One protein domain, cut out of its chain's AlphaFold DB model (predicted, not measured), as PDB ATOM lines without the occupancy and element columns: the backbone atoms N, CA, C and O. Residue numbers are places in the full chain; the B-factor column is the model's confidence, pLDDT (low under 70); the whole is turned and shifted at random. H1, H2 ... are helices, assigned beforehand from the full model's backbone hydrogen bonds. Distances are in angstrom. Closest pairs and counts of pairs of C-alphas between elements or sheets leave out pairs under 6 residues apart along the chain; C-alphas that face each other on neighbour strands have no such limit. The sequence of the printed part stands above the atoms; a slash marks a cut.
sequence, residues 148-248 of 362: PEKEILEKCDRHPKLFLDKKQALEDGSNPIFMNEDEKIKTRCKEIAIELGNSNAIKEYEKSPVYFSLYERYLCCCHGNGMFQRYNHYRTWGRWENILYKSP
ATOM      1  N   PRO A 148     -34.302  38.623  55.001       92.00
ATOM      2  CA  PRO A 148     -33.887  40.012  54.823       92.00
ATOM      3  C   PRO A 148     -33.677  40.382  53.347       92.00
ATOM      4  O   PRO A 148     -32.994  39.678  52.608       92.00
ATOM      5  N   GLU A 149     -34.209  41.531  52.921       92.00
ATOM      6  CA  GLU A 149     -34.125  41.993  51.523       92.00
ATOM      7  C   GLU A 149     -32.683  42.066  50.999       92.00
ATOM      8  O   GLU A 149     -32.410  41.683  49.862       92.00
ATOM      9  N   LYS A 150     -31.744  42.502  51.849       92.19
ATOM     10  CA  LYS A 150     -30.316  42.566  51.508       92.19
ATOM     11  C   LYS A 150     -29.732  41.187  51.190       92.19
ATOM     12  O   LYS A 150     -28.993  41.074  50.221       92.19
ATOM     13  N   GLU A 151     -30.093  40.162  51.963       91.31
ATOM     14  CA  GLU A 151     -29.617  38.789  51.756       91.31
ATOM     15  C   GLU A 151     -30.186  38.206  50.460       91.31
ATOM     16  O   GLU A 151     -29.451  37.612  49.674       91.31
ATOM     17  N   ILE A 152     -31.474  38.445  50.182       91.44
ATOM     18  CA  ILE A 152     -32.112  38.021  48.926       91.44
ATOM     19  C   ILE A 152     -31.389  38.644  47.728       91.44
ATOM     20  O   ILE A 152     -31.057  37.946  46.773       91.44
ATOM     21  N   LEU A 153     -31.148  39.958  47.776       92.50
ATOM     22  CA  LEU A 153     -30.461  40.666  46.701       92.50
ATOM     23  C   LEU A 153     -29.035  40.157  46.521       92.50
ATOM     24  O   LEU A 153     -28.623  39.944  45.391       92.50
ATOM     25  N   GLU A 154     -28.289  39.928  47.595       92.50
ATOM     26  CA  GLU A 154     -26.934  39.381  47.508       92.50
ATOM     27  C   GLU A 154     -26.911  37.988  46.864       92.50
ATOM     28  O   GLU A 154     -26.089  37.733  45.990       92.50
ATOM     29  N   LYS A 155     -27.859  37.116  47.227       90.25
ATOM     30  CA  LYS A 155     -27.979  35.752  46.685       90.25
ATOM     31  C   LYS A 155     -28.577  35.670  45.279       90.25
ATOM     32  O   LYS A 155     -28.463  34.628  44.640       90.25
ATOM     33  N   CYS A 156     -29.196  36.748  44.804       90.75
ATOM     34  CA  CYS A 156     -29.706  36.893  43.437       90.75
ATOM     35  C   CYS A 156     -28.853  37.843  42.586       90.75
ATOM     36  O   CYS A 156     -29.393  38.494  41.688       90.75
ATOM     37  N   ASP A 157     -27.563  38.003  42.892       90.94
ATOM     38  CA  ASP A 157     -26.624  38.833  42.114       90.94
ATOM     39  C   ASP A 157     -27.069  40.298  41.966       90.94
ATOM     40  O   ASP A 157     -26.764  40.987  40.993       90.94
ATOM     41  N   ARG A 158     -27.849  40.781  42.935       88.81
ATOM     42  CA  ARG A 158     -28.512  42.093  42.965       88.81
ATOM     43  C   ARG A 158     -29.414  42.347  41.751       88.81
ATOM     44  O   ARG A 158     -29.668  43.499  41.399       88.81
ATOM     45  N   HIS A 159     -29.933  41.290  41.125       88.06
ATOM     46  CA  HIS A 159     -30.802  41.406  39.962       88.06
ATOM     47  C   HIS A 159     -32.152  42.056  40.339       88.06
ATOM     48  O   HIS A 159     -32.828  41.595  41.268       88.06
ATOM     49  N   PRO A 160     -32.617  43.089  39.608       83.75
ATOM     50  CA  PRO A 160     -33.782  43.892  40.000       83.75
ATOM     51  C   PRO A 160     -35.109  43.124  39.972       83.75
ATOM     52  O   PRO A 160     -36.076  43.555  40.595       83.75
ATOM     53  N   LYS A 161     -35.168  42.004  39.242       88.69
ATOM     54  CA  LYS A 161     -36.365  41.157  39.107       88.69
ATOM     55  C   LYS A 161     -36.223  39.780  39.765       88.69
ATOM     56  O   LYS A 161     -36.985  38.876  39.427       88.69
ATOM     57  N   LEU A 162     -35.240  39.616  40.658       89.75
ATOM     58  CA  LEU A 162     -34.946  38.368  41.374       89.75
ATOM     59  C   LEU A 162     -34.918  37.135  40.451       89.75
ATOM     60  O   LEU A 162     -33.975  36.962  39.683       89.75
ATOM     61  N   PHE A 163     -35.965  36.306  40.511       91.81
ATOM     62  CA  PHE A 163     -36.073  35.032  39.812       91.81
ATOM     63  C   PHE A 163     -36.548  35.171  38.367       91.81
ATOM     64  O   PHE A 163     -36.370  34.226  37.607       91.81
ATOM     65  N   LEU A 164     -37.133  36.311  37.971       91.12
ATOM     66  CA  LEU A 164     -37.495  36.576  36.578       91.12
ATOM     67  C   LEU A 164     -36.268  37.088  35.815       91.12
ATOM     68  O   LEU A 164     -36.094  38.293  35.605       91.12
ATOM     69  N   ASP A 165     -35.426  36.151  35.394       90.88
ATOM     70  CA  ASP A 165     -34.189  36.416  34.668       90.88
ATOM     71  C   ASP A 165     -34.031  35.414  33.523       90.88
ATOM     72  O   ASP A 165     -33.739  34.234  33.711       90.88
ATOM     73  N   LYS A 166     -34.237  35.909  32.299       88.81
ATOM     74  CA  LYS A 166     -34.137  35.088  31.090       88.81
ATOM     75  C   LYS A 166     -32.716  34.572  30.868       88.81
ATOM     76  O   LYS A 166     -32.582  33.480  30.329       88.81
ATOM     77  N   LYS A 167     -31.688  35.346  31.227       89.69
ATOM     78  CA  LYS A 167     -30.294  34.973  30.988       89.69
ATOM     79  C   LYS A 167     -29.895  33.849  31.940       89.69
ATOM     80  O   LYS A 167     -29.527  32.781  31.466       89.69
ATOM     81  N   GLN A 168     -30.110  34.049  33.241       91.38
ATOM     82  CA  GLN A 168     -29.835  33.018  34.244       91.38
ATOM     83  C   GLN A 168     -30.634  31.735  33.969       91.38
ATOM     84  O   GLN A 168     -30.092  30.644  34.049       91.38
ATOM     85  N   ALA A 169     -31.909  31.846  33.577       88.88
ATOM     86  CA  ALA A 169     -32.722  30.669  33.276       88.88
ATOM     87  C   ALA A 169     -32.239  29.872  32.048       88.88
ATOM     88  O   ALA A 169     -32.496  28.673  31.957       88.88
ATOM     89  N   LEU A 170     -31.575  30.523  31.087       86.75
ATOM     90  CA  LEU A 170     -30.949  29.839  29.952       86.75
ATOM     91  C   LEU A 170     -29.640  29.160  30.361       86.75
ATOM     92  O   LEU A 170     -29.381  28.043  29.919       86.75
ATOM     93  N   GLU A 171     -28.844  29.819  31.204       89.50
ATOM     94  CA  GLU A 171     -27.602  29.265  31.753       89.50
ATOM     95  C   GLU A 171     -27.894  28.031  32.616       89.50
ATOM     96  O   GLU A 171     -27.376  26.949  32.343       89.50
ATOM     97  N   ASP A 172     -28.817  28.153  33.572       88.31
ATOM     98  CA  ASP A 172     -29.261  27.048  34.427       88.31
ATOM     99  C   ASP A 172     -29.935  25.946  33.605       88.31
ATOM    100  O   ASP A 172     -29.696  24.762  33.825       88.31
ATOM    101  N   GLY A 173     -30.746  26.330  32.614       83.31
ATOM    102  CA  GLY A 173     -31.413  25.401  31.706       83.31
ATOM    103  C   GLY A 173     -30.478  24.675  30.738       83.31
ATOM    104  O   GLY A 173     -30.939  23.752  30.078       83.31
ATOM    105  N   SER A 174     -29.206  25.073  30.645       83.25
ATOM    106  CA  SER A 174     -28.165  24.389  29.863       83.25
ATOM    107  C   SER A 174     -27.179  23.627  30.754       83.25
ATOM    108  O   SER A 174     -26.322  22.907  30.248       83.25
ATOM    109  N   ASN A 175     -27.289  23.767  32.078       87.50
ATOM    110  CA  ASN A 175     -26.403  23.125  33.036       87.50
ATOM    111  C   ASN A 175     -26.929  21.722  33.409       87.50
ATOM    112  O   ASN A 175     -28.004  21.619  34.008       87.50
ATOM    113  N   PRO A 176     -26.171  20.637  33.146       86.50
ATOM    114  CA  PRO A 176     -26.589  19.270  33.462       86.50
ATOM    115  C   PRO A 176     -26.887  19.015  34.944       86.50
ATOM    116  O   PRO A 176     -27.609  18.070  35.255       86.50
ATOM    117  N   ILE A 177     -26.343  19.834  35.855       89.69
ATOM    118  CA  ILE A 177     -26.572  19.725  37.304       89.69
ATOM    119  C   ILE A 177     -28.043  19.990  37.650       89.69
ATOM    120  O   ILE A 177     -28.593  19.342  38.536       89.69
ATOM    121  N   PHE A 178     -28.694  20.910  36.931       84.88
ATOM    122  CA  PHE A 178     -30.079  21.306  37.194       84.88
ATOM    123  C   PHE A 178     -31.105  20.590  36.305       84.88
ATOM    124  O   PHE A 178     -32.300  20.869  36.403       84.88
ATOM    125  N   MET A 179     -30.659  19.677  35.439       84.12
ATOM    126  CA  MET A 179     -31.529  18.886  34.570       84.12
ATOM    127  C   MET A 179     -31.864  17.546  35.218       84.12
ATOM    128  O   MET A 179     -30.986  16.849  35.731       84.12
ATOM    129  N   ASN A 180     -33.124  17.127  35.113       84.75
ATOM    130  CA  ASN A 180     -33.467  15.729  35.366       84.75
ATOM    131  C   ASN A 180     -33.025  14.830  34.190       84.75
ATOM    132  O   ASN A 180     -32.691  15.321  33.111       84.75
ATOM    133  N   GLU A 181     -33.011  13.510  34.387       87.12
ATOM    134  CA  GLU A 181     -32.562  12.558  33.354       87.12
ATOM    135  C   GLU A 181     -33.355  12.687  32.041       87.12
ATOM    136  O   GLU A 181     -32.768  12.695  30.959       87.12
ATOM    137  N   ASP A 182     -34.669  12.915  32.115       85.56
ATOM    138  CA  ASP A 182     -35.508  13.138  30.932       85.56
ATOM    139  C   ASP A 182     -35.122  14.410  30.158       85.56
ATOM    140  O   ASP A 182     -35.151  14.436  28.925       85.56
ATOM    141  N   GLU A 183     -34.797  15.495  30.862       82.25
ATOM    142  CA  GLU A 183     -34.355  16.763  30.281       82.25
ATOM    143  C   GLU A 183     -32.958  16.625  29.675       82.25
ATOM    144  O   GLU A 183     -32.735  17.148  28.582       82.25
ATOM    145  N   LYS A 184     -32.053  15.859  30.299       87.25
ATOM    146  CA  LYS A 184     -30.745  15.517  29.715       87.25
ATOM    147  C   LYS A 184     -30.906  14.744  28.409       87.25
ATOM    148  O   LYS A 184     -30.310  15.125  27.403       87.25
ATOM    149  N   ILE A 185     -31.761  13.717  28.394       87.62
ATOM    150  CA  ILE A 185     -32.057  12.926  27.189       87.62
ATOM    151  C   ILE A 185     -32.618  13.831  26.089       87.62
ATOM    152  O   ILE A 185     -32.102  13.835  24.975       87.62
ATOM    153  N   LYS A 186     -33.626  14.657  26.396       86.00
ATOM    154  CA  LYS A 186     -34.229  15.580  25.416       86.00
ATOM    155  C   LYS A 186     -33.235  16.606  24.888       86.00
ATOM    156  O   LYS A 186     -33.263  16.912  23.698       86.00
ATOM    157  N   THR A 187     -32.364  17.126  25.748       85.38
ATOM    158  CA  THR A 187     -31.316  18.076  25.357       85.38
ATOM    159  C   THR A 187     -30.328  17.403  24.413       85.38
ATOM    160  O   THR A 187     -30.054  17.936  23.341       85.38
ATOM    161  N   ARG A 188     -29.905  16.173  24.723       88.00
ATOM    162  CA  ARG A 188     -29.027  15.391  23.850       88.00
ATOM    163  C   ARG A 188     -29.676  15.063  22.506       88.00
ATOM    164  O   ARG A 188     -29.042  15.198  21.465       88.00
ATOM    165  N   CYS A 189     -30.953  14.683  22.502       88.19
ATOM    166  CA  CYS A 189     -31.708  14.473  21.270       88.19
ATOM    167  C   CYS A 189     -31.842  15.765  20.447       88.19
ATOM    168  O   CYS A 189     -31.758  15.711  19.221       88.19
ATOM    169  N   LYS A 190     -32.003  16.926  21.101       86.19
ATOM    170  CA  LYS A 190     -32.017  18.238  20.437       86.19
ATOM    171  C   LYS A 190     -30.667  18.556  19.794       86.19
ATOM    172  O   LYS A 190     -30.655  18.988  18.648       86.19
ATOM    173  N   GLU A 191     -29.554  18.329  20.490       89.44
ATOM    174  CA  GLU A 191     -28.197  18.520  19.953       89.44
ATOM    175  C   GLU A 191     -27.968  17.670  18.699       89.44
ATOM    176  O   GLU A 191     -27.615  18.205  17.652       89.44
ATOM    177  N   ILE A 192     -28.287  16.373  18.769       91.62
ATOM    178  CA  ILE A 192     -28.188  15.455  17.624       91.62
ATOM    179  C   ILE A 192     -29.090  15.924  16.471       91.62
ATOM    180  O   ILE A 192     -28.695  15.898  15.310       91.62
ATOM    181  N   ALA A 193     -30.306  16.394  16.767       89.75
ATOM    182  CA  ALA A 193     -31.208  16.923  15.745       89.75
ATOM    183  C   ALA A 193     -30.657  18.187  15.061       89.75
ATOM    184  O   ALA A 193     -30.868  18.358  13.859       89.75
ATOM    185  N   ILE A 194     -29.954  19.053  15.803       89.56
ATOM    186  CA  ILE A 194     -29.258  20.231  15.265       89.56
ATOM    187  C   ILE A 194     -28.103  19.797  14.360       89.56
ATOM    188  O   ILE A 194     -28.015  20.285  13.236       89.56
ATOM    189  N   GLU A 195     -27.270  18.855  14.810       93.81
ATOM    190  CA  GLU A 195     -26.154  18.306  14.024       93.81
ATOM    191  C   GLU A 195     -26.630  17.682  12.704       93.81
ATOM    192  O   GLU A 195     -26.008  17.867  11.660       93.81
ATOM    193  N   LEU A 196     -27.774  16.994  12.730       93.50
ATOM    194  CA  LEU A 196     -28.389  16.374  11.554       93.50
ATOM    195  C   LEU A 196     -29.200  17.355  10.685       93.50
ATOM    196  O   LEU A 196     -29.750  16.949   9.663       93.50
ATOM    197  N   GLY A 197     -29.338  18.622  11.090       92.50
ATOM    198  CA  GLY A 197     -30.153  19.614  10.380       92.50
ATOM    199  C   GLY A 197     -31.659  19.301  10.354       92.50
ATOM    200  O   GLY A 197     -32.392  19.830   9.514       92.50
ATOM    201  N   ASN A 198     -32.157  18.448  11.255       90.56
ATOM    202  CA  ASN A 198     -33.555  18.017  11.269       90.56
ATOM    203  C   ASN A 198     -34.449  19.036  11.993       90.56
ATOM    204  O   ASN A 198     -34.740  18.924  13.186       90.56
ATOM    205  N   SER A 199     -34.939  20.020  11.239       84.81
ATOM    206  CA  SER A 199     -35.787  21.099  11.765       84.81
ATOM    207  C   SER A 199     -37.088  20.642  12.447       84.81
ATOM    208  O   SER A 199     -37.576  21.343  13.337       84.81
ATOM    209  N   ASN A 200     -37.645  19.479  12.087       82.19
ATOM    210  CA  ASN A 200     -38.854  18.944  12.721       82.19
ATOM    211  C   ASN A 200     -38.552  18.414  14.126       82.19
ATOM    212  O   ASN A 200     -39.240  18.783  15.076       82.19
ATOM    213  N   ALA A 201     -37.478  17.634  14.269       82.25
ATOM    214  CA  ALA A 201     -37.038  17.126  15.567       82.25
ATOM    215  C   ALA A 201     -36.604  18.269  16.503       82.25
ATOM    216  O   ALA A 201     -36.946  18.268  17.684       82.25
ATOM    217  N   ILE A 202     -35.937  19.305  15.977       81.06
ATOM    218  CA  ILE A 202     -35.581  20.500  16.763       81.06
ATOM    219  C   ILE A 202     -36.833  21.145  17.374       81.06
ATOM    220  O   ILE A 202     -36.827  21.465  18.562       81.06
ATOM    221  N   LYS A 203     -37.915  21.299  16.598       77.38
ATOM    222  CA  LYS A 203     -39.188  21.869  17.077       77.38
ATOM    223  C   LYS A 203     -39.912  20.978  18.085       77.38
ATOM    224  O   LYS A 203     -40.618  21.492  18.946       77.38
ATOM    225  N   GLU A 204     -39.764  19.663  17.979       78.81
ATOM    226  CA  GLU A 204     -40.366  18.712  18.914       78.81
ATOM    227  C   GLU A 204     -39.704  18.794  20.300       78.81
ATOM    228  O   GLU A 204     -40.391  18.885  21.323       78.81
ATOM    229  N   TYR A 205     -38.370  18.862  20.336       78.50
ATOM    230  CA  TYR A 205     -37.611  19.000  21.584       78.50
ATOM    231  C   TYR A 205     -37.609  20.432  22.127       78.50
ATOM    232  O   TYR A 205     -37.582  20.649  23.342       78.50
ATOM    233  N   GLU A 206     -37.728  21.434  21.258       69.81
ATOM    234  CA  GLU A 206     -38.026  22.811  21.631       69.81
ATOM    235  C   GLU A 206     -39.530  22.976  21.818       69.81
ATOM    236  O   GLU A 206     -40.241  23.568  21.010       69.81
ATOM    237  N   LYS A 207     -40.002  22.401  22.926       60.72
ATOM    238  CA  LYS A 207     -41.376  22.450  23.425       60.72
ATOM    239  C   LYS A 207     -41.995  23.799  22.989       60.72
ATOM    240  O   LYS A 207     -41.577  24.844  23.481       60.72
ATOM    241  N   SER A 208     -42.947  23.808  22.063       58.94
ATOM    242  CA  SER A 208     -43.449  25.068  21.491       58.94
ATOM    243  C   SER A 208     -44.472  25.747  22.419       58.94
ATOM    244  O   SER A 208     -45.115  25.064  23.229       58.94
ATOM    245  N   PRO A 209     -44.616  27.087  22.388       60.81
ATOM    246  CA  PRO A 209     -45.764  27.753  22.998       60.81
ATOM    247  C   PRO A 209     -47.065  27.247  22.360       60.81
ATOM    248  O   PRO A 209     -47.122  27.021  21.151       60.81
ATOM    249  N   VAL A 210     -48.094  27.038  23.184       59.31
ATOM    250  CA  VAL A 210     -49.421  26.625  22.713       59.31
ATOM    251  C   VAL A 210     -50.212  27.883  22.383       59.31
ATOM    252  O   VAL A 210     -50.380  28.750  23.241       59.31
ATOM    253  N   TYR A 211     -50.677  27.962  21.142       62.38
ATOM    254  CA  TYR A 211     -51.603  28.982  20.668       62.38
ATOM    255  C   TYR A 211     -52.928  28.299  20.350       62.38
ATOM    256  O   TYR A 211     -52.937  27.238  19.724       62.38
ATOM    257  N   PHE A 212     -54.035  28.895  20.775       55.69
ATOM    258  CA  PHE A 212     -55.377  28.387  20.511       55.69
ATOM    259  C   PHE A 212     -55.913  28.822  19.146       55.69
ATOM    260  O   PHE A 212     -56.863  28.222  18.650       55.69
ATOM    261  N   SER A 213     -55.311  29.833  18.509       60.78
ATOM    262  CA  SER A 213     -55.674  30.239  17.148       60.78
ATOM    263  C   SER A 213     -54.501  30.788  16.337       60.78
ATOM    264  O   SER A 213     -53.471  31.220  16.862       60.78
ATOM    265  N   LEU A 214     -54.691  30.820  15.013       64.88
ATOM    266  CA  LEU A 214     -53.810  31.542  14.093       64.88
ATOM    267  C   LEU A 214     -53.754  33.038  14.433       64.88
ATOM    268  O   LEU A 214     -52.686  33.636  14.351       64.88
ATOM    269  N   TYR A 215     -54.867  33.623  14.881       62.72
ATOM    270  CA  TYR A 215     -54.937  35.027  15.291       62.72
ATOM    271  C   TYR A 215     -53.968  35.335  16.442       62.72
ATOM    272  O   TYR A 215     -53.192  36.286  16.352       62.72
ATOM    273  N   GLU A 216     -53.929  34.487  17.474       59.62
ATOM    274  CA  GLU A 216     -52.920  34.574  18.537       59.62
ATOM    275  C   GLU A 216     -51.510  34.434  17.993       59.62
ATOM    276  O   GLU A 216     -50.630  35.220  18.340       59.62
ATOM    277  N   ARG A 217     -51.288  33.451  17.118       61.72
ATOM    278  CA  ARG A 217     -49.972  33.240  16.534       61.72
ATOM    279  C   ARG A 217     -49.479  34.503  15.837       61.72
ATOM    280  O   ARG A 217     -48.324  34.831  16.038       61.72
ATOM    281  N   TYR A 218     -50.323  35.228  15.098       63.47
ATOM    282  CA  TYR A 218     -49.926  36.429  14.351       63.47
ATOM    283  C   TYR A 218     -49.887  37.715  15.190       63.47
ATOM    284  O   TYR A 218     -48.933  38.479  15.067       63.47
ATOM    285  N   LEU A 219     -50.851  37.961  16.080       58.44
ATOM    286  CA  LEU A 219     -50.882  39.193  16.885       58.44
ATOM    287  C   LEU A 219     -50.024  39.121  18.149       58.44
ATOM    288  O   LEU A 219     -49.439  40.127  18.560       58.44
ATOM    289  N   CYS A 220     -49.873  37.939  18.748       51.81
ATOM    290  CA  CYS A 220     -48.974  37.751  19.885       51.81
ATOM    291  C   CYS A 220     -47.505  37.590  19.459       51.81
ATOM    292  O   CYS A 220     -46.647  37.625  20.341       51.81
ATOM    293  N   CYS A 221     -47.180  37.514  18.156       43.50
ATOM    294  CA  CYS A 221     -45.797  37.638  17.654       43.50
ATOM    295  C   CYS A 221     -45.091  38.872  18.231       43.50
ATOM    296  O   CYS A 221     -43.913  38.813  18.569       43.50
ATOM    297  N   CYS A 222     -45.823  39.977  18.388       41.47
ATOM    298  CA  CYS A 222     -45.274  41.252  18.843       41.47
ATOM    299  C   CYS A 222     -45.027  41.302  20.364       41.47
ATOM    300  O   CYS A 222     -44.284  42.157  20.831       41.47
ATOM    301  N   HIS A 223     -45.642  40.400  21.142       43.56
ATOM    302  CA  HIS A 223     -45.578  40.406  22.613       43.56
ATOM    303  C   HIS A 223     -45.106  39.076  23.232       43.56
ATOM    304  O   HIS A 223     -45.001  38.984  24.454       43.56
ATOM    305  N   GLY A 224     -44.818  38.049  22.423       46.09
ATOM    306  CA  GLY A 224     -44.161  36.796  22.826       46.09
ATOM    307  C   GLY A 224     -44.922  35.906  23.817       46.09
ATOM    308  O   GLY A 224     -44.389  34.887  24.249       46.09
ATOM    309  N   ASN A 225     -46.151  36.257  24.188       55.09
ATOM    310  CA  ASN A 225     -46.905  35.574  25.234       55.09
ATOM    311  C   ASN A 225     -48.113  34.861  24.617       55.09
ATOM    312  O   ASN A 225     -49.072  35.524  24.234       55.09
ATOM    313  N   GLY A 226     -48.058  33.528  24.512       58.94
ATOM    314  CA  GLY A 226     -49.257  32.716  24.259       58.94
ATOM    315  C   GLY A 226     -50.229  32.766  25.446       58.94
ATOM    316  O   GLY A 226     -49.892  33.323  26.496       58.94
ATOM    317  N   MET A 227     -51.417  32.169  25.294       63.34
ATOM    318  CA  MET A 227     -52.450  32.173  26.343       63.34
ATOM    319  C   MET A 227     -51.954  31.591  27.672       63.34
ATOM    320  O   MET A 227     -52.274  32.121  28.734       63.34
ATOM    321  N   PHE A 228     -51.133  30.538  27.601       67.12
ATOM    322  CA  PHE A 228     -50.413  29.988  28.744       67.12
ATOM    323  C   PHE A 228     -48.946  30.386  28.688       67.12
ATOM    324  O   PHE A 228     -48.210  30.011  27.764       67.12
ATOM    325  N   GLN A 229     -48.493  31.107  29.708       70.06
ATOM    326  CA  GLN A 229     -47.079  31.370  29.876       70.06
ATOM    327  C   GLN A 229     -46.384  30.116  30.401       70.06
ATOM    328  O   GLN A 229     -46.860  29.405  31.278       70.06
ATOM    329  N   ARG A 230     -45.197  29.839  29.863       69.69
ATOM    330  CA  ARG A 230     -44.404  28.659  30.250       69.69
ATOM    331  C   ARG A 230     -43.546  28.916  31.484       69.69
ATOM    332  O   ARG A 230     -42.866  28.012  31.951       69.69
ATOM    333  N   TYR A 231     -43.525  30.169  31.949       79.06
ATOM    334  CA  TYR A 231     -42.718  30.676  33.061       79.06
ATOM    335  C   TYR A 231     -41.247  30.245  33.010       79.06
ATOM    336  O   TYR A 231     -40.574  30.215  34.032       79.06
ATOM    337  N   ASN A 232     -40.717  29.954  31.815       79.69
ATOM    338  CA  ASN A 232     -39.350  29.460  31.645       79.69
ATOM    339  C   ASN A 232     -38.316  30.435  32.219       79.69
ATOM    340  O   ASN A 232     -37.285  30.007  32.711       79.69
ATOM    341  N   HIS A 233     -38.620  31.733  32.221       85.62
ATOM    342  CA  HIS A 233     -37.771  32.774  32.803       85.62
ATOM    343  C   HIS A 233     -37.635  32.705  34.330       85.62
ATOM    344  O   HIS A 233     -36.817  33.432  34.871       85.62
ATOM    345  N   TYR A 234     -38.420  31.862  35.006       86.38
ATOM    346  CA  TYR A 234     -38.321  31.591  36.443       86.38
ATOM    347  C   TYR A 234     -37.516  30.333  36.774       86.38
ATOM    348  O   TYR A 234     -37.338  30.027  37.953       86.38
ATOM    349  N   ARG A 235     -37.030  29.598  35.762       86.62
ATOM    350  CA  ARG A 235     -36.174  28.411  35.930       86.62
ATOM    351  C   ARG A 235     -34.737  28.814  36.282       86.62
ATOM    352  O   ARG A 235     -33.795  28.432  35.604       86.62
ATOM    353  N   THR A 236     -34.591  29.640  37.308       90.12
ATOM    354  CA  THR A 236     -33.318  30.152  37.824       90.12
ATOM    355  C   THR A 236     -32.859  29.287  38.997       90.12
ATOM    356  O   THR A 236     -32.779  29.738  40.140       90.12
ATOM    357  N   TRP A 237     -32.664  27.994  38.724       89.00
ATOM    358  CA  TRP A 237     -32.356  26.960  39.712       89.00
ATOM    359  C   TRP A 237     -31.164  27.295  40.608       89.00
ATOM    360  O   TRP A 237     -31.268  27.092  41.816       89.00
ATOM    361  N   GLY A 238     -30.101  27.897  40.070       89.50
ATOM    362  CA  GLY A 238     -28.947  28.303  40.877       89.50
ATOM    363  C   GLY A 238     -29.304  29.368  41.921       89.50
ATOM    364  O   GLY A 238     -28.843  29.327  43.061       89.50
ATOM    365  N   ARG A 239     -30.210  30.298  41.586       91.12
ATOM    366  CA  ARG A 239     -30.721  31.291  42.551       91.12
ATOM    367  C   ARG A 239     -31.675  30.669  43.563       91.12
ATOM    368  O   ARG A 239     -31.670  31.065  44.728       91.12
ATOM    369  N   TRP A 240     -32.490  29.706  43.135       89.38
ATOM    370  CA  TRP A 240     -33.372  28.967  44.035       89.38
ATOM    371  C   TRP A 240     -32.586  28.186  45.080       89.38
ATOM    372  O   TRP A 240     -32.895  28.310  46.262       89.38
ATOM    373  N   GLU A 241     -31.545  27.461  44.676       88.44
ATOM    374  CA  GLU A 241     -30.662  26.714  45.578       88.44
ATOM    375  C   GLU A 241     -30.079  27.611  46.683       88.44
ATOM    376  O   GLU A 241     -30.104  27.260  47.863       88.44
ATOM    377  N   ASN A 242     -29.668  28.826  46.318       89.19
ATOM    378  CA  ASN A 242     -29.096  29.800  47.244       89.19
ATOM    379  C   ASN A 242     -30.081  30.358  48.289       89.19
ATOM    380  O   ASN A 242     -29.642  30.881  49.319       89.19
ATOM    381  N   ILE A 243     -31.392  30.291  48.029       88.69
ATOM    382  CA  ILE A 243     -32.438  30.944  48.837       88.69
ATOM    383  C   ILE A 243     -33.365  29.944  49.533       88.69
ATOM    384  O   ILE A 243     -33.894  30.268  50.598       88.69
ATOM    385  N   LEU A 244     -33.551  28.738  48.983       82.00
ATOM    386  CA  LEU A 244     -34.558  27.764  49.429       82.00
ATOM    387  C   LEU A 244     -34.499  27.492  50.940       82.00
ATOM    388  O   LEU A 244     -35.531  27.376  51.596       82.00
ATOM    389  N   TYR A 245     -33.286  27.453  51.493       82.12
ATOM    390  CA  TYR A 245     -33.016  27.108  52.891       82.12
ATOM    391  C   TYR A 245     -32.720  28.318  53.787       82.12
ATOM    392  O   TYR A 245     -32.240  28.160  54.906       82.12
ATOM    393  N   LYS A 246     -32.966  29.539  53.298       83.56
ATOM    394  CA  LYS A 246     -32.727  30.782  54.048       83.56
ATOM    395  C   LYS A 246     -33.930  31.262  54.840       83.56
ATOM    396  O   LYS A 246     -33.778  32.101  55.723       83.56
ATOM    397  N   SER A 247     -35.116  30.744  54.531       79.00
ATOM    398  CA  SER A 247     -36.287  31.031  55.350       79.00
ATOM    399  C   SER A 247     -36.052  30.463  56.753       79.00
ATOM    400  O   SER A 247     -35.604  29.317  56.863       79.00
ATOM    401  N   PRO A 248     -36.297  31.245  57.818       73.50
ATOM    402  CA  PRO A 248     -36.081  30.775  59.176       73.50
ATOM    403  C   PRO A 248     -36.923  29.523  59.413       73.50
ATOM    404  O   PRO A 248     -38.152  29.562  59.307       73.50
TER     405      PRO A 248
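This is residues 148 to 248 of the 362 residues of a protein of Ditylum brightwellii (UniProt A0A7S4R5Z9). This is a loose, open loop of short helices around a hollow: H1, H2 and H6 cluster at one end, the H3 and H4 hairpin makes one far corner, and H5 sits alone at the other. The long return stretch of residues 223 to 236 leads from H5 back to H6. The printed part has 101 residues with six named helices, H1 to H6 in chain order, and no named strand; its class is all helix. The radius of gyration of the C-alphas is 16.9 A, and the spans are 47 by 33 by 19 A.

Find C-alpha 149 at (-34.125, 41.993, 51.523), where H1, residues 149 to 155, begins. Next come H2, residues 166 to 172, and H3, residues 181 to 195, the longest at 21.2 A. H4 spans residues 199 to 205, and H5 residues 214 to 222, 13.8 A long. H6, residues 237 to 244, ends at C-alpha 244, (-34.558, 27.764, 49.429).

Look at Lys 155 and Asn 242, the closest C-alphas of H1 and H6, 6.1 A apart; these helices touch at a steep tilt of 40 degrees, opposite ways. H2 and H6 only just touch, with 3 pairs of C-alphas within 8 A, closest at Asp 172 and Trp 237, 6.1 A, and stand about perpendicular at 89 degrees. H3 and H4 form a helical hairpin: they touch, closest at the C-alphas of Lys 190 and Ile 202, 5.6 A, at a shallow tilt of 9 degrees, opposite ways. The helix packing is mostly crossed, but only just. H5 is apart from the other helices. Each O i to N i+4 pair is within hydrogen-bond range in H1, H2, H3, H4 and H6; in H5, 3 of 5 are.

The C-alphas of Gly 197 and Pro 248, the two farthest apart, are 50.4 A apart. The printed part has no cut; the link H5 to H6 is long. Confidence is under 70 at residues 206 to 228 and 230.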